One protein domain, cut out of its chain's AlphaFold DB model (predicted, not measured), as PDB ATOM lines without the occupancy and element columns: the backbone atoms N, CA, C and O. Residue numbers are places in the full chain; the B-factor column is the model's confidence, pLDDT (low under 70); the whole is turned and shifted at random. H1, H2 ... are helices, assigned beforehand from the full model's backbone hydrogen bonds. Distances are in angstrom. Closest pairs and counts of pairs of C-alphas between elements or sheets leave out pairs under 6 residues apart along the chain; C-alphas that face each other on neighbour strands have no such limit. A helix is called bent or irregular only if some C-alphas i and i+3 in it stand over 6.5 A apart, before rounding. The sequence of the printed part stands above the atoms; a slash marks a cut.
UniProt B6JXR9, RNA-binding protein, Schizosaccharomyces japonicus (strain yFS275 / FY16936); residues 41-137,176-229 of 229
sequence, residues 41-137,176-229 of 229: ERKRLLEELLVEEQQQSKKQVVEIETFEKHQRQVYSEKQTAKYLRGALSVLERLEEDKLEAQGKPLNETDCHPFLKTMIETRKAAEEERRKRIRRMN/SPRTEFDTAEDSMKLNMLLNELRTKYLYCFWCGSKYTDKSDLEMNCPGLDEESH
ATOM      1  N   GLU A  41     113.833 241.749 102.688       82.62
ATOM      2  CA  GLU A  41     114.890 242.420 101.925       82.62
ATOM      3  C   GLU A  41     116.278 242.146 102.523       82.62
ATOM      4  O   GLU A  41     117.182 241.725 101.809       82.62
ATOM      5  N   ARG A  42     116.431 242.263 103.852       82.81
ATOM      6  CA  ARG A  42     117.677 241.895 104.544       82.81
ATOM      7  C   ARG A  42     118.025 240.420 104.385       82.81
ATOM      8  O   ARG A  42     119.192 240.105 104.188       82.81
ATOM      9  N   LYS A  43     117.035 239.523 104.458       87.38
ATOM     10  CA  LYS A  43     117.246 238.086 104.233       87.38
ATOM     11  C   LYS A  43     117.765 237.816 102.820       87.38
ATOM     12  O   LYS A  43     118.720 237.065 102.676       87.38
ATOM     13  N   ARG A  44     117.185 238.464 101.805       87.25
ATOM     14  CA  ARG A  44     117.623 238.339 100.409       87.25
ATOM     15  C   ARG A  44     119.051 238.851 100.209       87.25
ATOM     16  O   ARG A  44     119.841 238.164  99.579       87.25
ATOM     17  N   LEU A  45     119.380 240.011 100.777       90.50
ATOM     18  CA  LEU A  45     120.734 240.570 100.715       90.50
ATOM     19  C   LEU A  45     121.764 239.648 101.381       90.50
ATOM     20  O   LEU A  45     122.831 239.417 100.829       90.50
ATOM     21  N   LEU A  46     121.442 239.092 102.552       89.88
ATOM     22  CA  LEU A  46     122.305 238.119 103.229       89.88
ATOM     23  C   LEU A  46     122.520 236.858 102.386       89.88
ATOM     24  O   LEU A  46     123.638 236.365 102.302       89.88
ATOM     25  N   GLU A  47     121.466 236.338 101.761       91.81
ATOM     26  CA  GLU A  47     121.548 235.156 100.903       91.81
ATOM     27  C   GLU A  47     122.397 235.413  99.648       91.81
ATOM     28  O   GLU A  47     123.218 234.574  99.287       91.81
ATOM     29  N   GLU A  48     122.273 236.593  99.036       93.62
ATOM     30  CA  GLU A  48     123.107 237.025  97.908       93.62
ATOM     31  C   GLU A  48     124.589 237.114  98.294       93.62
ATOM     32  O   GLU A  48     125.427 236.520  97.620       93.62
ATOM     33  N   LEU A  49     124.907 237.737  99.434       94.69
ATOM     34  CA  LEU A  49     126.279 237.811  99.952       94.69
ATOM     35  C   LEU A  49     126.875 236.424 100.234       94.69
ATOM     36  O   LEU A  49     128.028 236.167  99.898       94.69
ATOM     37  N   LEU A  50     126.090 235.509 100.814       93.12
ATOM     38  CA  LEU A  50     126.535 234.133 101.053       93.12
ATOM     39  C   LEU A  50     126.806 233.388  99.741       93.12
ATOM     40  O   LEU A  50     127.764 232.620  99.648       93.12
ATOM     41  N   VAL A  51     125.978 233.604  98.716       94.75
ATOM     42  CA  VAL A  51     126.198 233.027  97.385       94.75
ATOM     43  C   VAL A  51     127.461 233.609  96.748       94.75
ATOM     44  O   VAL A  51     128.246 232.848  96.184       94.75
ATOM     45  N   GLU A  52     127.694 234.916  96.854       93.69
ATOM     46  CA  GLU A  52     128.914 235.563  96.358       93.69
ATOM     47  C   GLU A  52     130.172 235.031  97.056       93.69
ATOM     48  O   GLU A  52     131.131 234.665  96.377       93.69
ATOM     49  N   GLU A  53     130.161 234.895  98.383       92.56
ATOM     50  CA  GLU A  53     131.268 234.323  99.162       92.56
ATOM     51  C   GLU A  53     131.540 232.858  98.771       92.56
ATOM     52  O   GLU A  53     132.686 232.445  98.551       92.56
ATOM     53  N   GLN A  54     130.482 232.059  98.585       91.69
ATOM     54  CA  GLN A  54     130.609 230.694  98.070       91.69
ATOM     55  C   GLN A  54     131.158 230.652  96.639       91.69
ATOM     56  O   GLN A  54     131.896 229.734  96.282       91.69
ATOM     57  N   GLN A  55     130.807 231.614  95.787       90.94
ATOM     58  CA  GLN A  55     131.365 231.704  94.439       90.94
ATOM     59  C   GLN A  55     132.837 232.124  94.465       90.94
ATOM     60  O   GLN A  55     133.628 231.577  93.698       90.94
ATOM     61  N   GLN A  56     133.218 233.064  95.330       90.81
ATOM     62  CA  GLN A  56     134.604 233.509  95.487       90.81
ATOM     63  C   GLN A  56     135.501 232.383  96.004       90.81
ATOM     64  O   GLN A  56     136.537 232.114  95.402       90.81
ATOM     65  N   SER A  57     135.070 231.662  97.040       89.38
ATOM     66  CA  SER A  57     135.806 230.497  97.553       89.38
ATOM     67  C   SER A  57     135.965 229.401  96.495       89.38
ATOM     68  O   SER A  57     137.066 228.891  96.303       89.38
ATOM     69  N   LYS A  58     134.913 229.088  95.722       90.31
ATOM     70  CA  LYS A  58     135.011 228.148  94.588       90.31
ATOM     71  C   LYS A  58     136.004 228.616  93.524       90.31
ATOM     72  O   LYS A  58     136.789 227.804  93.044       90.31
ATOM     73  N   LYS A  59     135.990 229.904  93.156       89.69
ATOM     74  CA  LYS A  59     136.951 230.479  92.197       89.69
ATOM     75  C   LYS A  59     138.386 230.342  92.702       89.69
ATOM     76  O   LYS A  59     139.236 229.901  91.941       89.69
ATOM     77  N   GLN A  60     138.622 230.642  93.978       86.88
ATOM     78  CA  GLN A  60     139.943 230.530  94.593       86.88
ATOM     79  C   GLN A  60     140.458 229.083  94.595       86.88
ATOM     80  O   GLN A  60     141.615 228.850  94.261       86.88
ATOM     81  N   VAL A  61     139.607 228.100  94.913       90.00
ATOM     82  CA  VAL A  61     139.987 226.675  94.857       90.00
ATOM     83  C   VAL A  61     140.351 226.256  93.433       90.00
ATOM     84  O   VAL A  61     141.396 225.644  93.230       90.00
ATOM     85  N   VAL A  62     139.538 226.627  92.437       88.38
ATOM     86  CA  VAL A  62     139.832 226.326  91.026       88.38
ATOM     87  C   VAL A  62     141.147 226.976  90.589       88.38
ATOM     88  O   VAL A  62     141.955 226.329  89.929       88.38
ATOM     89  N   GLU A  63     141.396 228.227  90.977       90.19
ATOM     90  CA  GLU A  63     142.642 228.935  90.671       90.19
ATOM     91  C   GLU A  63     143.865 228.217  91.268       90.19
ATOM     92  O   GLU A  63     144.824 227.937  90.545       90.19
ATOM     93  N   ILE A  64     143.797 227.812  92.541       87.94
ATOM     94  CA  ILE A  64     144.856 227.033  93.200       87.94
ATOM     95  C   ILE A  64     145.089 225.703  92.471       87.94
ATOM     96  O   ILE A  64     146.228 225.391  92.130       87.94
ATOM     97  N   GLU A  65     144.036 224.946  92.154       86.19
ATOM     98  CA  GLU A  65     144.171 223.677  91.427       86.19
ATOM     99  C   GLU A  65     144.806 223.861  90.040       86.19
ATOM    100  O   GLU A  65     145.599 223.026  89.597       86.19
ATOM    101  N   THR A  66     144.461 224.938  89.324       91.12
ATOM    102  CA  THR A  66     145.077 225.234  88.021       91.12
ATOM    103  C   THR A  66     146.553 225.587  88.159       91.12
ATOM    104  O   THR A  66     147.367 225.114  87.363       91.12
ATOM    105  N   PHE A  67     146.912 226.343  89.198       91.62
ATOM    106  CA  PHE A  67     148.295 226.682  89.498       91.62
ATOM    107  C   PHE A  67     149.114 225.435  89.851       91.62
ATOM    108  O   PHE A  67     150.179 225.215  89.279       91.62
ATOM    109  N   GLU A  68     148.605 224.563  90.724       91.56
ATOM    110  CA  GLU A  68     149.275 223.310  91.086       91.56
ATOM    111  C   GLU A  68     149.502 222.398  89.874       91.56
ATOM    112  O   GLU A  68     150.586 221.828  89.719       91.56
ATOM    113  N   LYS A  69     148.506 222.284  88.984       92.19
ATOM    114  CA  LYS A  69     148.627 221.521  87.731       92.19
ATOM    115  C   LYS A  69     149.715 222.096  86.829       92.19
ATOM    116  O   LYS A  69     150.556 221.338  86.353       92.19
ATOM    117  N   HIS A  70     149.736 223.417  86.644       91.62
ATOM    118  CA  HIS A  70     150.765 224.087  85.852       91.62
ATOM    119  C   HIS A  70     152.164 223.851  86.435       91.62
ATOM    120  O   HIS A  70     153.079 223.444  85.724       91.62
ATOM    121  N   GLN A  71     152.331 224.021  87.749       93.19
ATOM    122  CA  GLN A  71     153.620 223.802  88.408       93.19
ATOM    123  C   GLN A  71     154.083 222.345  88.312       93.19
ATOM    124  O   GLN A  71     155.269 222.096  88.084       93.19
ATOM    125  N   ARG A  72     153.161 221.380  88.431       92.88
ATOM    126  CA  ARG A  72     153.461 219.959  88.215       92.88
ATOM    127  C   ARG A  72     153.937 219.703  86.787       92.88
ATOM    128  O   ARG A  72     154.929 219.000  86.613       92.88
ATOM    129  N   GLN A  73     153.278 220.294  85.791       90.94
ATOM    130  CA  GLN A  73     153.668 220.158  84.390       90.94
ATOM    131  C   GLN A  73     155.068 220.738  84.143       90.94
ATOM    132  O   GLN A  73     155.943 220.024  83.658       90.94
ATOM    133  N   VAL A  74     155.327 221.971  84.583       92.25
ATOM    134  CA  VAL A  74     156.645 222.619  84.449       92.25
ATOM    135  C   VAL A  74     157.745 221.804  85.132       92.25
ATOM    136  O   VAL A  74     158.852 221.680  84.607       92.25
ATOM    137  N   TYR A  75     157.469 221.243  86.312       92.69
ATOM    138  CA  TYR A  75     158.416 220.356  86.985       92.69
ATOM    139  C   TYR A  75     158.674 219.090  86.165       92.69
ATOM    140  O   TYR A  75     159.834 218.724  85.977       92.69
ATOM    141  N   SER A  76     157.615 218.455  85.652       90.50
ATOM    142  CA  SER A  76     157.733 217.237  84.849       90.50
ATOM    143  C   SER A  76     158.546 217.471  83.576       90.50
ATOM    144  O   SER A  76     159.468 216.711  83.310       90.50
ATOM    145  N   GLU A  77     158.322 218.583  82.870       90.50
ATOM    146  CA  GLU A  77     159.063 218.953  81.660       90.50
ATOM    147  C   GLU A  77     160.547 219.209  81.959       90.50
ATOM    148  O   GLU A  77     161.442 218.695  81.281       90.50
ATOM    149  N   LYS A  78     160.840 219.946  83.040       92.81
ATOM    150  CA  LYS A  78     162.222 220.161  83.495       92.81
ATOM    151  C   LYS A  78     162.906 218.848  83.852       92.81
ATOM    152  O   LYS A  78     164.100 218.691  83.595       92.81
ATOM    153  N   GLN A  79     162.178 217.924  84.468       92.75
ATOM    154  CA  GLN A  79     162.709 216.621  84.832       92.75
ATOM    155  C   GLN A  79     162.968 215.765  83.584       92.75
ATOM    156  O   GLN A  79     164.076 215.249  83.432       92.75
ATOM    157  N   THR A  80     162.031 215.718  82.629       92.50
ATOM    158  CA  THR A  80     162.229 215.022  81.348       92.50
ATOM    159  C   THR A  80     163.407 215.588  80.565       92.50
ATOM    160  O   THR A  80     164.195 214.821  80.023       92.50
ATOM    161  N   ALA A  81     163.608 216.909  80.572       91.31
ATOM    162  CA  ALA A  81     164.746 217.543  79.911       91.31
ATOM    163  C   ALA A  81     166.091 217.146  80.547       91.31
ATOM    164  O   ALA A  81     167.086 216.939  79.845       91.31
ATOM    165  N   LYS A  82     166.144 216.990  81.880       92.75
ATOM    166  CA  LYS A  82     167.340 216.469  82.565       92.75
ATOM    167  C   LYS A  82     167.626 215.027  82.163       92.75
ATOM    168  O   LYS A  82     168.775 214.713  81.854       92.75
ATOM    169  N   TYR A  83     166.603 214.172  82.143       93.69
ATOM    170  CA  TYR A  83     166.752 212.780  81.721       93.69
ATOM    171  C   TYR A  83     167.169 212.669  80.265       93.69
ATOM    172  O   TYR A  83     168.087 211.916  79.961       93.69
ATOM    173  N   LEU A  84     166.591 213.487  79.387       91.69
ATOM    174  CA  LEU A  84     166.983 213.579  77.987       91.69
ATOM    175  C   LEU A  84     168.474 213.909  77.855       91.69
ATOM    176  O   LEU A  84     169.210 213.195  77.177       91.69
ATOM    177  N   ARG A  85     168.943 214.953  78.550       91.06
ATOM    178  CA  ARG A  85     170.363 215.337  78.548       91.06
ATOM    179  C   ARG A  85     171.255 214.217  79.092       91.06
ATOM    180  O   ARG A  85     172.327 213.977  78.541       91.06
ATOM    181  N   GLY A  86     170.825 213.541  80.157       92.81
ATOM    182  CA  GLY A  86     171.536 212.396  80.728       92.81
ATOM    183  C   GLY A  86     171.645 211.232  79.741       92.81
ATOM    184  O   GLY A  86     172.745 210.746  79.490       92.81
ATOM    185  N   ALA A  87     170.529 210.831  79.134       92.75
ATOM    186  CA  ALA A  87     170.468 209.748  78.159       92.75
ATOM    187  C   ALA A  87     171.312 210.051  76.912       92.75
ATOM    188  O   ALA A  87     172.033 209.177  76.437       92.75
ATOM    189  N   LEU A  88     171.294 211.297  76.426       91.12
ATOM    190  CA  LEU A  88     172.157 211.738  75.327       91.12
ATOM    191  C   LEU A  88     173.642 211.655  75.695       91.12
ATOM    192  O   LEU A  88     174.434 211.170  74.896       91.12
ATOM    193  N   SER A  89     174.025 212.059  76.909       91.38
ATOM    194  CA  SER A  89     175.417 211.934  77.366       91.38
ATOM    195  C   SER A  89     175.870 210.476  77.489       91.38
ATOM    196  O   SER A  89     177.034 210.175  77.237       91.38
ATOM    197  N   VAL A  90     174.973 209.567  77.876       93.06
ATOM    198  CA  VAL A  90     175.260 208.127  77.897       93.06
ATOM    199  C   VAL A  90     175.420 207.589  76.478       93.06
ATOM    200  O   VAL A  90     176.373 206.861  76.216       93.06
ATOM    201  N   LEU A  91     174.518 207.960  75.565       91.25
ATOM    202  CA  LEU A  91     174.606 207.561  74.163       91.25
ATOM    203  C   LEU A  91     175.918 208.039  73.533       91.25
ATOM    204  O   LEU A  91     176.575 207.253  72.863       91.25
ATOM    205  N   GLU A  92     176.314 209.286  73.797       89.81
ATOM    206  CA  GLU A  92     177.584 209.864  73.349       89.81
ATOM    207  C   GLU A  92     178.769 208.985  73.763       89.81
ATOM    208  O   GLU A  92     179.509 208.522  72.902       89.81
ATOM    209  N   ARG A  93     178.876 208.637  75.049       90.69
ATOM    210  CA  ARG A  93     179.952 207.764  75.551       90.69
ATOM    211  C   ARG A  93     179.940 206.376  74.914       90.69
ATOM    212  O   ARG A  93     180.981 205.850  74.546       90.69
ATOM    213  N   LEU A  94     178.760 205.773  74.766       91.12
ATOM    214  CA  LEU A  94     178.637 204.446  74.156       91.12
ATOM    215  C   LEU A  94     178.983 204.458  72.659       91.12
ATOM    216  O   LEU A  94     179.440 203.445  72.122       91.12
ATOM    217  N   GLU A  95     178.745 205.574  71.971       88.88
ATOM    218  CA  GLU A  95     179.181 205.773  70.590       88.88
ATOM    219  C   GLU A  95     180.680 206.021  70.484       88.88
ATOM    220  O   GLU A  95     181.306 205.423  69.608       88.88
ATOM    221  N   GLU A  96     181.256 206.815  71.385       87.81
ATOM    222  CA  GLU A  96     182.706 206.991  71.510       87.81
ATOM    223  C   GLU A  96     183.394 205.635  71.693       87.81
ATOM    224  O   GLU A  96     184.190 205.255  70.838       87.81
ATOM    225  N   ASP A  97     182.987 204.832  72.682       88.94
ATOM    226  CA  ASP A  97     183.539 203.490  72.929       88.94
ATOM    227  C   ASP A  97     183.452 202.586  71.685       88.94
ATOM    228  O   ASP A  97     184.372 201.835  71.339       88.94
ATOM    229  N   LYS A  98     182.317 202.642  70.976       87.44
ATOM    230  CA  LYS A  98     182.078 201.840  69.771       87.44
ATOM    231  C   LYS A  98     182.949 202.291  68.594       87.44
ATOM    232  O   LYS A  98     183.318 201.451  67.766       87.44
ATOM    233  N   LEU A  99     183.228 203.586  68.473       85.75
ATOM    234  CA  LEU A  99     184.084 204.146  67.428       85.75
ATOM    235  C   LEU A  99     185.568 203.978  67.753       85.75
ATOM    236  O   LEU A  99     186.338 203.641  66.854       85.75
ATOM    237  N   GLU A 100     185.954 204.091  69.022       86.81
ATOM    238  CA  GLU A 100     187.293 203.762  69.512       86.81
ATOM    239  C   GLU A 100     187.633 202.298  69.228       86.81
ATOM    240  O   GLU A 100     188.690 202.009  68.666       86.81
ATOM    241  N   ALA A 101     186.697 201.374  69.481       87.75
ATOM    242  CA  ALA A 101     186.848 199.965  69.112       87.75
ATOM    243  C   ALA A 101     187.030 199.748  67.594       87.75
ATOM    244  O   ALA A 101     187.607 198.747  67.169       87.75
ATOM    245  N   GLN A 102     186.550 200.682  66.768       85.06
ATOM    246  CA  GLN A 102     186.728 200.687  65.312       85.06
ATOM    247  C   GLN A 102     187.931 201.527  64.845       85.06
ATOM    248  O   GLN A 102     188.195 201.579  63.643       85.06
ATOM    249  N   GLY A 103     188.649 202.190  65.757       83.00
ATOM    250  CA  GLY A 103     189.771 203.075  65.445       83.00
ATOM    251  C   GLY A 103     189.386 204.354  64.689       83.00
ATOM    252  O   GLY A 103     190.216 204.890  63.954       83.00
ATOM    253  N   LYS A 104     188.141 204.833  64.814       79.56
ATOM    254  CA  LYS A 104     187.648 206.052  64.148       79.56
ATOM    255  C   LYS A 104     187.338 207.153  65.170       79.56
ATOM    256  O   LYS A 104     186.823 206.836  66.236       79.56
ATOM    257  N   PRO A 105     187.607 208.436  64.863       74.12
ATOM    258  CA  PRO A 105     187.183 209.542  65.719       74.12
ATOM    259  C   PRO A 105     185.676 209.817  65.578       74.12
ATOM    260  O   PRO A 105     185.112 209.640  64.496       74.12
ATOM    261  N   LEU A 106     185.037 210.296  66.651       70.12
ATOM    262  CA  LEU A 106     183.643 210.753  66.631       70.12
ATOM    263  C   LEU A 106     183.531 212.047  65.807       70.12
ATOM    264  O   LEU A 106     183.880 213.135  66.265       70.12
ATOM    265  N   ASN A 107     183.053 211.920  64.570       69.00
ATOM    266  CA  ASN A 107     182.805 213.039  63.663       69.00
ATOM    267  C   ASN A 107     181.300 213.316  63.524       69.00
ATOM    268  O   ASN A 107     180.470 212.435  63.738       69.00
ATOM    269  N   GLU A 108     180.946 214.525  63.070       68.31
ATOM    270  CA  GLU A 108     179.551 214.938  62.806       68.31
ATOM    271  C   GLU A 108     178.797 213.989  61.861       68.31
ATOM    272  O   GLU A 108     177.576 213.895  61.921       68.31
ATOM    273  N   THR A 109     179.519 213.301  60.976       70.12
ATOM    274  CA  THR A 109     178.954 212.391  59.976       70.12
ATOM    275  C   THR A 109     178.678 210.990  60.506       70.12
ATOM    276  O   THR A 109     177.810 210.314  59.963       70.12
ATOM    277  N   ASP A 110     179.402 210.559  61.542       69.56
ATOM    278  CA  ASP A 110     179.364 209.182  62.052       69.56
ATOM    279  C   ASP A 110     178.594 209.058  63.380       69.56
ATOM    280  O   ASP A 110     178.432 207.954  63.897       69.56
ATOM    281  N   CYS A 111     178.120 210.179  63.931       71.69
ATOM    282  CA  CYS A 111     177.346 210.226  65.171       71.69
ATOM    283  C   CYS A 111     175.857 209.903  64.957       71.69
ATOM    284  O   CYS A 111     175.313 210.101  63.862       71.69
ATOM    285  N   HIS A 112     175.169 209.444  66.011       78.62
ATOM    286  CA  HIS A 112     173.719 209.251  65.966       78.62
ATOM    287  C   HIS A 112     173.011 210.535  65.512       78.62
ATOM    288  O   HIS A 112     173.362 211.623  65.986       78.62
ATOM    289  N   PRO A 113     171.913 210.439  64.738       79.81
ATOM    290  CA  PRO A 113     171.061 211.590  64.432       79.81
ATOM    291  C   PRO A 113     170.658 212.411  65.668       79.81
ATOM    292  O   PRO A 113     170.543 213.628  65.590       79.81
ATOM    293  N   PHE A 114     170.509 211.750  66.819       80.62
ATOM    294  CA  PHE A 114     170.131 212.379  68.088       80.62
ATOM    295  C   PHE A 114     171.255 213.201  68.736       80.62
ATOM    296  O   PHE A 114     170.970 214.143  69.469       80.62
ATOM    297  N   LEU A 115     172.521 212.870  68.468       83.88
ATOM    298  CA  LEU A 115     173.673 213.620  68.975       83.88
ATOM    299  C   LEU A 115     174.044 214.792  68.070       83.88
ATOM    300  O   LEU A 115     174.682 215.741  68.526       83.88
ATOM    301  N   LYS A 116     173.618 214.761  66.804       83.12
ATOM    302  CA  LYS A 116     173.965 215.772  65.805       83.12
ATOM    303  C   LYS A 116     173.658 217.192  66.283       83.12
ATOM    304  O   LYS A 116     174.538 218.047  66.250       83.12
ATOM    305  N   THR A 117     172.455 217.446  66.797       80.12
ATOM    306  CA  THR A 117     172.079 218.787  67.275       80.12
ATOM    307  C   THR A 117     172.816 219.203  68.541       80.12
ATOM    308  O   THR A 117     173.165 220.375  68.696       80.12
ATOM    309  N   MET A 118     173.149 218.264  69.425       80.94
ATOM    310  CA  MET A 118     174.015 218.547  70.571       80.94
ATOM    311  C   MET A 118     175.436 218.933  70.147       80.94
ATOM    312  O   MET A 118     176.016 219.869  70.694       80.94
ATOM    313  N   ILE A 119     175.996 218.245  69.155       81.81
ATOM    314  CA  ILE A 119     177.325 218.552  68.623       81.81
ATOM    315  C   ILE A 119     177.307 219.907  67.904       81.81
ATOM    316  O   ILE A 119     178.175 220.743  68.161       81.81
ATOM    317  N   GLU A 120     176.293 220.167  67.071       83.25
ATOM    318  CA  GLU A 120     176.109 221.454  66.383       83.25
ATOM    319  C   GLU A 120     176.000 222.619  67.383       83.25
ATOM    320  O   GLU A 120     176.683 223.632  67.231       83.25
ATOM    321  N   THR A 121     175.194 222.473  68.440       83.69
ATOM    322  CA  THR A 121     175.021 223.517  69.468       83.69
ATOM    323  C   THR A 121     176.292 223.768  70.275       83.69
ATOM    324  O   THR A 121     176.634 224.927  70.510       83.69
ATOM    325  N   ARG A 122     177.045 222.724  70.652       84.56
ATOM    326  CA  ARG A 122     178.349 222.886  71.320       84.56
ATOM    327  C   ARG A 122     179.354 223.619  70.432       84.56
ATOM    328  O   ARG A 122     180.015 224.542  70.905       84.56
ATOM    329  N   LYS A 123     179.433 223.265  69.145       84.12
ATOM    330  CA  LYS A 123     180.313 223.947  68.180       84.12
ATOM    331  C   LYS A 123     179.914 225.401  67.962       84.12
ATOM    332  O   LYS A 123     180.782 226.272  67.964       84.12
ATOM    333  N   ALA A 124     178.618 225.681  67.830       87.25
ATOM    334  CA  ALA A 124     178.111 227.045  67.717       87.25
ATOM    335  C   ALA A 124     178.446 227.876  68.968       87.25
ATOM    336  O   ALA A 124     178.924 229.003  68.841       87.25
ATOM    337  N   ALA A 125     178.284 227.304  70.167       88.38
ATOM    338  CA  ALA A 125     178.640 227.956  71.427       88.38
ATOM    339  C   ALA A 125     180.153 228.216  71.546       88.38
ATOM    340  O   ALA A 125     180.569 229.279  72.010       88.38
ATOM    341  N   GLU A 126     180.998 227.283  71.098       88.19
ATOM    342  CA  GLU A 126     182.450 227.479  71.047       88.19
ATOM    343  C   GLU A 126     182.840 228.581  70.049       88.19
ATOM    344  O   GLU A 126     183.669 229.445  70.357       88.19
ATOM    345  N   GLU A 127     182.210 228.607  68.872       88.81
ATOM    346  CA  GLU A 127     182.419 229.655  67.874       88.81
ATOM    347  C   GLU A 127     181.984 231.027  68.409       88.81
ATOM    348  O   GLU A 127     182.697 232.021  68.236       88.81
ATOM    349  N   GLU A 128     180.845 231.094  69.098       89.81
ATOM    350  CA  GLU A 128     180.361 232.313  69.739       89.81
ATOM    351  C   GLU A 128     181.302 232.768  70.858       89.81
ATOM    352  O   GLU A 128     181.694 233.937  70.891       89.81
ATOM    353  N   ARG A 129     181.763 231.852  71.719       89.44
ATOM    354  CA  ARG A 129     182.777 232.137  72.745       89.44
ATOM    355  C   ARG A 129     184.048 232.696  72.112       89.44
ATOM    356  O   ARG A 129     184.587 233.699  72.583       89.44
ATOM    357  N   ARG A 130     184.508 232.106  71.007       89.62
ATOM    358  CA  ARG A 130     185.677 232.587  70.258       89.62
ATOM    359  C   ARG A 130     185.445 233.981  69.675       89.62
ATOM    360  O   ARG A 130     186.341 234.822  69.742       89.62
ATOM    361  N   LYS A 131     184.254 234.259  69.133       89.31
ATOM    362  CA  LYS A 131     183.857 235.600  68.664       89.31
ATOM    363  C   LYS A 131     183.810 236.602  69.816       89.31
ATOM    364  O   LYS A 131     184.287 237.719  69.642       89.31
ATOM    365  N   ARG A 132     183.300 236.210  70.985       89.31
ATOM    366  CA  ARG A 132     183.247 237.042  72.195       89.31
ATOM    367  C   ARG A 132     184.648 237.426  72.666       89.31
ATOM    368  O   ARG A 132     184.912 238.609  72.838       89.31
ATOM    369  N   ILE A 133     185.562 236.457  72.755       88.00
ATOM    370  CA  ILE A 133     186.976 236.708  73.081       88.00
ATOM    371  C   ILE A 133     187.615 237.641  72.043       88.00
ATOM    372  O   ILE A 133     188.288 238.594  72.414       88.00
ATOM    373  N   ARG A 134     187.365 237.433  70.741       87.31
ATOM    374  CA  ARG A 134     187.865 238.338  69.687       87.31
ATOM    375  C   ARG A 134     187.320 239.761  69.812       87.31
ATOM    376  O   ARG A 134     188.080 240.697  69.607       87.31
ATOM    377  N   ARG A 135     186.033 239.938  70.137       87.19
ATOM    378  CA  ARG A 135     185.433 241.264  70.377       87.19
ATOM    379  C   ARG A 135     186.072 241.944  71.587       87.19
ATOM    380  O   ARG A 135     186.418 243.114  71.501       87.19
ATOM    381  N   MET A 136     186.274 241.196  72.670       79.56
ATOM    382  CA  MET A 136     186.906 241.693  73.894       79.56
ATOM    383  C   MET A 136     188.367 242.102  73.654       79.56
ATOM    384  O   MET A 136     188.749 243.221  73.981       79.56
ATOM    385  N   ASN A 137     189.156 241.254  72.987       81.50
ATOM    386  CA  ASN A 137     190.549 241.560  72.649       81.50
ATOM    387  C   ASN A 137     190.669 242.664  71.583       81.50
ATOM    388  O   ASN A 137     191.638 243.413  71.587       81.50
ATOM    389  N   SER A 176     170.743 223.821  59.340       48.25
ATOM    390  CA  SER A 176     170.531 222.397  59.059       48.25
ATOM    391  C   SER A 176     169.024 222.127  58.893       48.25
ATOM    392  O   SER A 176     168.235 222.701  59.650       48.25
ATOM    393  N   PRO A 177     168.570 221.300  57.929       48.50
ATOM    394  CA  PRO A 177     167.167 220.900  57.875       48.50
ATOM    395  C   PRO A 177     166.805 220.222  59.201       48.50
ATOM    396  O   PRO A 177     167.397 219.199  59.548       48.50
ATOM    397  N   ARG A 178     165.870 220.819  59.954       54.75
ATOM    398  CA  ARG A 178     165.367 220.251  61.213       54.75
ATOM    399  C   ARG A 178     164.886 218.833  60.942       54.75
ATOM    400  O   ARG A 178     164.055 218.624  60.058       54.75
ATOM    401  N   THR A 179     165.432 217.871  61.674       62.06
ATOM    402  CA  THR A 179     164.979 216.485  61.580       62.06
ATOM    403  C   THR A 179     163.652 216.329  62.323       62.06
ATOM    404  O   THR A 179     163.342 217.130  63.206       62.06
ATOM    405  N   GLU A 180     162.861 215.301  62.002       64.88
ATOM    406  CA  GLU A 180     161.605 214.993  62.720       64.88
ATOM    407  C   GLU A 180     161.826 214.829  64.237       64.88
ATOM    408  O   GLU A 180     160.939 215.105  65.043       64.88
ATOM    409  N   PHE A 181     163.045 214.453  64.633       66.12
ATOM    410  CA  PHE A 181     163.466 214.370  66.025       66.12
ATOM    411  C   PHE A 181     163.660 215.739  66.685       66.12
ATOM    412  O   PHE A 181     163.378 215.896  67.867       66.12
ATOM    413  N   ASP A 182     164.105 216.755  65.947       68.75
ATOM    414  CA  ASP A 182     164.342 218.086  66.513       68.75
ATOM    415  C   ASP A 182     163.034 218.805  66.835       68.75
ATOM    416  O   ASP A 182     162.973 219.574  67.796       68.75
ATOM    417  N   THR A 183     161.984 218.519  66.063       76.81
ATOM    418  CA  THR A 183     160.649 219.102  66.238       76.81
ATOM    419  C   THR A 183     159.758 218.338  67.214       76.81
ATOM    420  O   THR A 183     158.701 218.850  67.565       76.81
ATOM    421  N   ALA A 184     160.148 217.132  67.636       81.50
ATOM    422  CA  ALA A 184     159.387 216.335  68.594       81.50
ATOM    423  C   ALA A 184     159.406 216.943  70.012       81.50
ATOM    424  O   ALA A 184     160.250 217.779  70.336       81.50
ATOM    425  N   GLU A 185     158.492 216.496  70.873       86.81
ATOM    426  CA  GLU A 185     158.489 216.835  72.301       86.81
ATOM    427  C   GLU A 185     159.598 216.088  73.056       86.81
ATOM    428  O   GLU A 185     159.950 214.958  72.708       86.81
ATOM    429  N   ASP A 186     160.130 216.690  74.122       87.44
ATOM    430  CA  ASP A 186     161.237 216.119  74.905       87.44
ATOM    431  C   ASP A 186     160.903 214.739  75.496       87.44
ATOM    432  O   ASP A 186     161.765 213.860  75.550       87.44
ATOM    433  N   SER A 187     159.640 214.514  75.870       88.62
ATOM    434  CA  SER A 187     159.126 213.220  76.335       88.62
ATOM    435  C   SER A 187     159.251 212.131  75.259       88.62
ATOM    436  O   SER A 187     159.698 211.014  75.529       88.62
ATOM    437  N   MET A 188     158.908 212.455  74.012       89.12
ATOM    438  CA  MET A 188     158.997 211.540  72.878       89.12
ATOM    439  C   MET A 188     160.455 211.276  72.505       89.12
ATOM    440  O   MET A 188     160.832 210.123  72.283       89.12
ATOM    441  N   LYS A 189     161.297 212.317  72.514       89.38
ATOM    442  CA  LYS A 189     162.740 212.180  72.269       89.38
ATOM    443  C   LYS A 189     163.399 211.262  73.295       89.38
ATOM    444  O   LYS A 189     164.181 210.390  72.915       89.38
ATOM    445  N   LEU A 190     163.054 211.420  74.574       91.88
ATOM    446  CA  LEU A 190     163.561 210.574  75.651       91.88
ATOM    447  C   LEU A 190     163.176 209.110  75.422       91.88
ATOM    448  O   LEU A 190     164.046 208.245  75.442       91.88
ATOM    449  N   ASN A 191     161.912 208.828  75.113       90.81
ATOM    450  CA  ASN A 191     161.457 207.464  74.841       90.81
ATOM    451  C   ASN A 191     162.146 206.829  73.625       90.81
ATOM    452  O   ASN A 191     162.516 205.654  73.664       90.81
ATOM    453  N   MET A 192     162.362 207.591  72.550       90.00
ATOM    454  CA  MET A 192     163.128 207.114  71.393       90.00
ATOM    455  C   MET A 192     164.565 206.755  71.786       90.00
ATOM    456  O   MET A 192     165.046 205.678  71.440       90.00
ATOM    457  N   LEU A 193     165.232 207.612  72.563       91.06
ATOM    458  CA  LEU A 193     166.590 207.373  73.056       91.06
ATOM    459  C   LEU A 193     166.684 206.151  73.971       91.06
ATOM    460  O   LEU A 193     167.579 205.328  73.797       91.06
ATOM    461  N   LEU A 194     165.760 206.009  74.921       92.44
ATOM    462  CA  LEU A 194     165.724 204.864  75.832       92.44
ATOM    463  C   LEU A 194     165.558 203.548  75.063       92.44
ATOM    464  O   LEU A 194     166.254 202.573  75.347       92.44
ATOM    465  N   ASN A 195     164.693 203.528  74.047       91.50
ATOM    466  CA  ASN A 195     164.531 202.366  73.177       91.50
ATOM    467  C   ASN A 195     165.801 202.053  72.379       91.50
ATOM    468  O   ASN A 195     166.198 200.891  72.277       91.50
ATOM    469  N   GLU A 196     166.475 203.067  71.843       90.62
ATOM    470  CA  GLU A 196     167.738 202.883  71.122       90.62
ATOM    471  C   GLU A 196     168.852 202.334  72.027       90.62
ATOM    472  O   GLU A 196     169.541 201.378  71.659       90.62
ATOM    473  N   LEU A 197     168.983 202.853  73.252       92.06
ATOM    474  CA  LEU A 197     169.943 202.355  74.243       92.06
ATOM    475  C   LEU A 197     169.702 200.877  74.581       92.06
ATOM    476  O   LEU A 197     170.649 200.087  74.616       92.06
ATOM    477  N   ARG A 198     168.441 200.466  74.751       92.12
ATOM    478  CA  ARG A 198     168.095 199.066  75.049       92.12
ATOM    479  C   ARG A 198     168.281 198.147  73.847       92.12
ATOM    480  O   ARG A 198     168.760 197.031  74.006       92.12
ATOM    481  N   THR A 199     167.917 198.583  72.644       91.00
ATOM    482  CA  THR A 199     167.919 197.716  71.453       91.00
ATOM    483  C   THR A 199     169.294 197.576  70.806       91.00
ATOM    484  O   THR A 199     169.651 196.464  70.409       91.00
ATOM    485  N   LYS A 200     170.063 198.668  70.703       89.75
ATOM    486  CA  LYS A 200     171.392 198.679  70.069       89.75
ATOM    487  C   LYS A 200     172.520 198.395  71.054       89.75
ATOM    488  O   LYS A 200     173.463 197.695  70.692       89.75
ATOM    489  N   TYR A 201     172.438 198.940  72.268       89.69
ATOM    490  CA  TYR A 201     173.529 198.881  73.249       89.69
ATOM    491  C   TYR A 201     173.259 197.938  74.421       89.69
ATOM    492  O   TYR A 201     174.167 197.731  75.229       89.69
ATOM    493  N   LEU A 202     172.051 197.358  74.502       92.69
ATOM    494  CA  LEU A 202     171.603 196.524  75.624       92.69
ATOM    495  C   LEU A 202     171.845 197.231  76.963       92.69
ATOM    496  O   LEU A 202     172.312 196.630  77.923       92.69
ATOM    497  N   TYR A 203     171.580 198.535  77.011       93.44
ATOM    498  CA  TYR A 203     171.827 199.377  78.176       93.44
ATOM    499  C   TYR A 203     170.512 199.916  78.735       93.44
ATOM    500  O   TYR A 203     169.678 200.420  77.980       93.44
ATOM    501  N   CYS A 204     170.332 199.846  80.057       94.12
ATOM    502  CA  CYS A 204     169.220 200.514  80.730       94.12
ATOM    503  C   CYS A 204     169.704 201.801  81.403       94.12
ATOM    504  O   CYS A 204     170.557 201.763  82.289       94.12
ATOM    505  N   PHE A 205     169.103 202.927  81.014       93.44
ATOM    506  CA  PHE A 205     169.372 204.239  81.601       93.44
ATOM    507  C   PHE A 205     169.070 204.292  83.102       93.44
ATOM    508  O   PHE A 205     169.871 204.828  83.859       93.44
ATOM    509  N   TRP A 206     167.957 203.692  83.531       93.31
ATOM    510  CA  TRP A 206     167.510 203.732  84.925       93.31
ATOM    511  C   TRP A 206     168.331 202.815  85.837       93.31
ATOM    512  O   TRP A 206     168.737 203.235  86.915       93.31
ATOM    513  N   CYS A 207     168.660 201.597  85.388       91.56
ATOM    514  CA  CYS A 207     169.538 200.692  86.143       91.56
ATOM    515  C   CYS A 207     171.002 201.160  86.161       91.56
ATOM    516  O   CYS A 207     171.776 200.746  87.022       91.56
ATOM    517  N   GLY A 208     171.417 201.948  85.165       90.44
ATOM    518  CA  GLY A 208     172.808 202.356  84.982       90.44
ATOM    519  C   GLY A 208     173.738 201.234  84.499       90.44
ATOM    520  O   GLY A 208     174.958 201.398  84.540       90.44
ATOM    521  N   SER A 209     173.196 200.100  84.043       89.25
ATOM    522  CA  SER A 209     173.953 198.887  83.711       89.25
ATOM    523  C   SER A 209     173.798 198.451  82.253       89.25
ATOM    524  O   SER A 209     172.736 198.593  81.638       89.25
ATOM    525  N   LYS A 210     174.875 197.864  81.718       92.00
ATOM    526  CA  LYS A 210     174.896 197.185  80.418       92.00
ATOM    527  C   LYS A 210     174.632 195.691  80.607       92.00
ATOM    528  O   LYS A 210     175.211 195.080  81.502       92.00
ATOM    529  N   TYR A 211     173.801 195.128  79.743       92.31
ATOM    530  CA  TYR A 211     173.423 193.719  79.729       92.31
ATOM    531  C   TYR A 211     174.148 192.964  78.618       92.31
ATOM    532  O   TYR A 211     174.662 193.555  77.663       92.31
ATOM    533  N   THR A 212     174.207 191.645  78.771       90.56
ATOM    534  CA  THR A 212     174.907 190.766  77.825       90.56
ATOM    535  C   THR A 212     174.057 190.461  76.597       90.56
ATOM    536  O   THR A 212     174.540 190.596  75.477       90.56
ATOM    537  N   ASP A 213     172.778 190.147  76.814       92.62
ATOM    538  CA  ASP A 213     171.821 189.759  75.781       92.62
ATOM    539  C   ASP A 213     170.445 190.401  76.002       92.62
ATOM    540  O   ASP A 213     170.122 190.911  77.075       92.62
ATOM    541  N   LYS A 214     169.581 190.333  74.980       88.75
ATOM    542  CA  LYS A 214     168.197 190.831  75.075       88.75
ATOM    543  C   LYS A 214     167.388 190.099  76.146       88.75
ATOM    544  O   LYS A 214     166.658 190.737  76.892       88.75
ATOM    545  N   SER A 215     167.560 188.783  76.259       88.38
ATOM    546  CA  SER A 215     166.877 187.977  77.278       88.38
ATOM    547  C   SER A 215     167.351 188.306  78.696       88.38
ATOM    548  O   SER A 215     166.549 188.322  79.620       88.38
ATOM    549  N   ASP A 216     168.642 188.606  78.861       90.19
ATOM    550  CA  ASP A 216     169.221 189.057  80.132       90.19
ATOM    551  C   ASP A 216     168.613 190.404  80.550       90.19
ATOM    552  O   ASP A 216     168.155 190.575  81.679       90.19
ATOM    553  N   LEU A 217     168.489 191.326  79.594       88.94
ATOM    554  CA  LEU A 217     167.844 192.616  79.797       88.94
ATOM    555  C   LEU A 217     166.358 192.480  80.167       88.94
ATOM    556  O   LEU A 217     165.901 193.185  81.058       88.94
ATOM    557  N   GLU A 218     165.598 191.589  79.533       86.94
ATOM    558  CA  GLU A 218     164.174 191.384  79.852       86.94
ATOM    559  C   GLU A 218     163.948 190.740  81.228       86.94
ATOM    560  O   GLU A 218     162.962 191.049  81.891       86.94
ATOM    561  N   MET A 219     164.853 189.865  81.672       88.31
ATOM    562  CA  MET A 219     164.718 189.164  82.954       88.31
ATOM    563  C   MET A 219     165.229 189.986  84.141       88.31
ATOM    564  O   MET A 219     164.686 189.876  85.238       88.31
ATOM    565  N   ASN A 220     166.270 190.799  83.933       87.50
ATOM    566  CA  ASN A 220     166.952 191.531  85.003       87.50
ATOM    567  C   ASN A 220     166.613 193.029  85.054       87.50
ATOM    568  O   ASN A 220     167.033 193.706  85.992       87.50
ATOM    569  N   CYS A 221     165.890 193.573  84.071       91.56
ATOM    570  CA  CYS A 221     165.465 194.972  84.073       91.56
ATOM    571  C   CYS A 221     163.951 195.089  84.328       91.56
ATOM    572  O   CYS A 221     163.174 194.556  83.537       91.56
ATOM    573  N   PRO A 222     163.518 195.826  85.369       88.31
ATOM    574  CA  PRO A 222     162.105 195.965  85.729       88.31
ATOM    575  C   PRO A 222     161.180 196.535  84.645       88.31
ATOM    576  O   PRO A 222     159.995 196.212  84.623       88.31
ATOM    577  N   GLY A 223     161.688 197.387  83.748       84.88
ATOM    578  CA  GLY A 223     160.864 198.013  82.712       84.88
ATOM    579  C   GLY A 223     161.620 199.016  81.845       84.88
ATOM    580  O   GLY A 223     162.852 199.026  81.824       84.88
ATOM    581  N   LEU A 224     160.885 199.852  81.108       82.31
ATOM    582  CA  LEU A 224     161.438 200.974  80.333       82.31
ATOM    583  C   LEU A 224     161.270 202.319  81.054       82.31
ATOM    584  O   LEU A 224     162.087 203.220  80.860       82.31
ATOM    585  N   ASP A 225     160.259 202.419  81.913       85.69
ATOM    586  CA  ASP A 225     159.894 203.638  82.623       85.69
ATOM    587  C   ASP A 225     160.626 203.776  83.961       85.69
ATOM    588  O   ASP A 225     161.046 202.789  84.575       85.69
ATOM    589  N   GLU A 226     160.743 205.020  84.424       85.69
ATOM    590  CA  GLU A 226     161.320 205.362  85.728       85.69
ATOM    591  C   GLU A 226     160.567 204.677  86.871       85.69
ATOM    592  O   GLU A 226     161.188 204.076  87.731       85.69
ATOM    593  N   GLU A 227     159.231 204.687  86.836       85.75
ATOM    594  CA  GLU A 227     158.376 204.168  87.918       85.75
ATOM    595  C   GLU A 227     158.544 202.664  88.182       85.75
ATOM    596  O   GLU A 227     158.122 202.164  89.223       85.75
ATOM    597  N   SER A 228     159.131 201.930  87.234       84.44
ATOM    598  CA  SER A 228     159.382 200.495  87.379       84.44
ATOM    599  C   SER A 228     160.688 200.179  88.118       84.44
ATOM    600  O   SER A 228     160.877 199.027  88.496       84.44
ATOM    601  N   HIS A 229     161.583 201.156  88.303       85.81
ATOM    602  CA  HIS A 229     162.931 200.975  88.859       85.81
ATOM    603  C   HIS A 229     163.076 201.612  90.240       85.81
ATOM    604  O   HIS A 229     163.751 200.978  91.084       85.81
TER     605      HIS A 229
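AT A GLANCE: This is residues 41 to 137 and 176 to 229 of the 229 residues of the protein "RNA-binding protein" of Schizosaccharomyces japonicus (strain yFS275 / FY16936) (UniProt B6JXR9). One very long, unbent helix, H1, makes a shaft, and near its far end a small body of helices and loops gathers, with H3 packed on the shaft and the short H4 farther out beyond H3. From the same end a second helix, H2, sets off on the other side from H4, at 89 degrees to the shaft, and two stretches stick out: residues 41 to 75 of H1 and residues 121 to 137 of H2. The printed part has 151 residues with four named helices, in the order H1, H2, H3, H4, and no named strand; the class is all helix. The whole is extended, with a radius of gyration of the C-alphas of 25.4 A, and flat, spanning 92 by 59 by 26 A.

HOW THE PARTS SIT: H1, residues 41 to 100, touches H3, residues 186 to 200, with its residues 77 to 91 alone. The closest C-alphas, those of Leu 84 and Leu 190, are 5.1 A apart. The two run the same way at a shallow tilt of 33 degrees, only just short of steep. H2, residues 113 to 137, only just touches H1, with 3 pairs of C-alphas within 8 A, the closest being those of Leu 88 and Leu 115 at 6.8 A. Their lines are about perpendicular, at 89 degrees. H2 and H3 are close but not clearly touching, with the C-alphas of Phe 114 and Leu 193 closest at 7.9 A. H4, residues 214 to 220, is close to H3 but not clearly touching it, the closest C-alphas being those of Thr 199 and Lys 214 at 7.8 A. H4 is apart from H1 and from H2. Each O i to N i+4 pair is within hydrogen-bond range in H1, H3 and H4, and 19 of 21 are in H2.

IN THESE COORDINATES: H1 begins at C-alpha 41 (114.890, 242.420, 101.925) and runs 88.2 A to C-alpha 100 (187.293, 203.762, 69.512). H2 measures 36.7 A and is irregular, but only just: C-alphas 114 and 117 are 6.7 A apart. H3 measures 20.8 A. H4 ends at C-alpha 220 (166.952, 191.531, 85.003). Between H3 and H4, residues 203 to 204 pair antiparallel with residues 209 to 210.

THE WHOLE: The C-alphas of Glu 41 and Gly 103, the two farthest apart, are 92.1 A from each other. Without the stretches that stand free, the body of 99 residues spans 40 by 37 by 18 A. Residues 138 to 175 are not printed, and C-alphas 137 and 176 are 30.9 A apart across this cut, in the link from H2 to H3. The links from H1 to H2 and from H3 to H4 are long. The mean pLDDT of the printed part is 86.6, and residues 107 to 108, 110 and 176 to 182 are under 70.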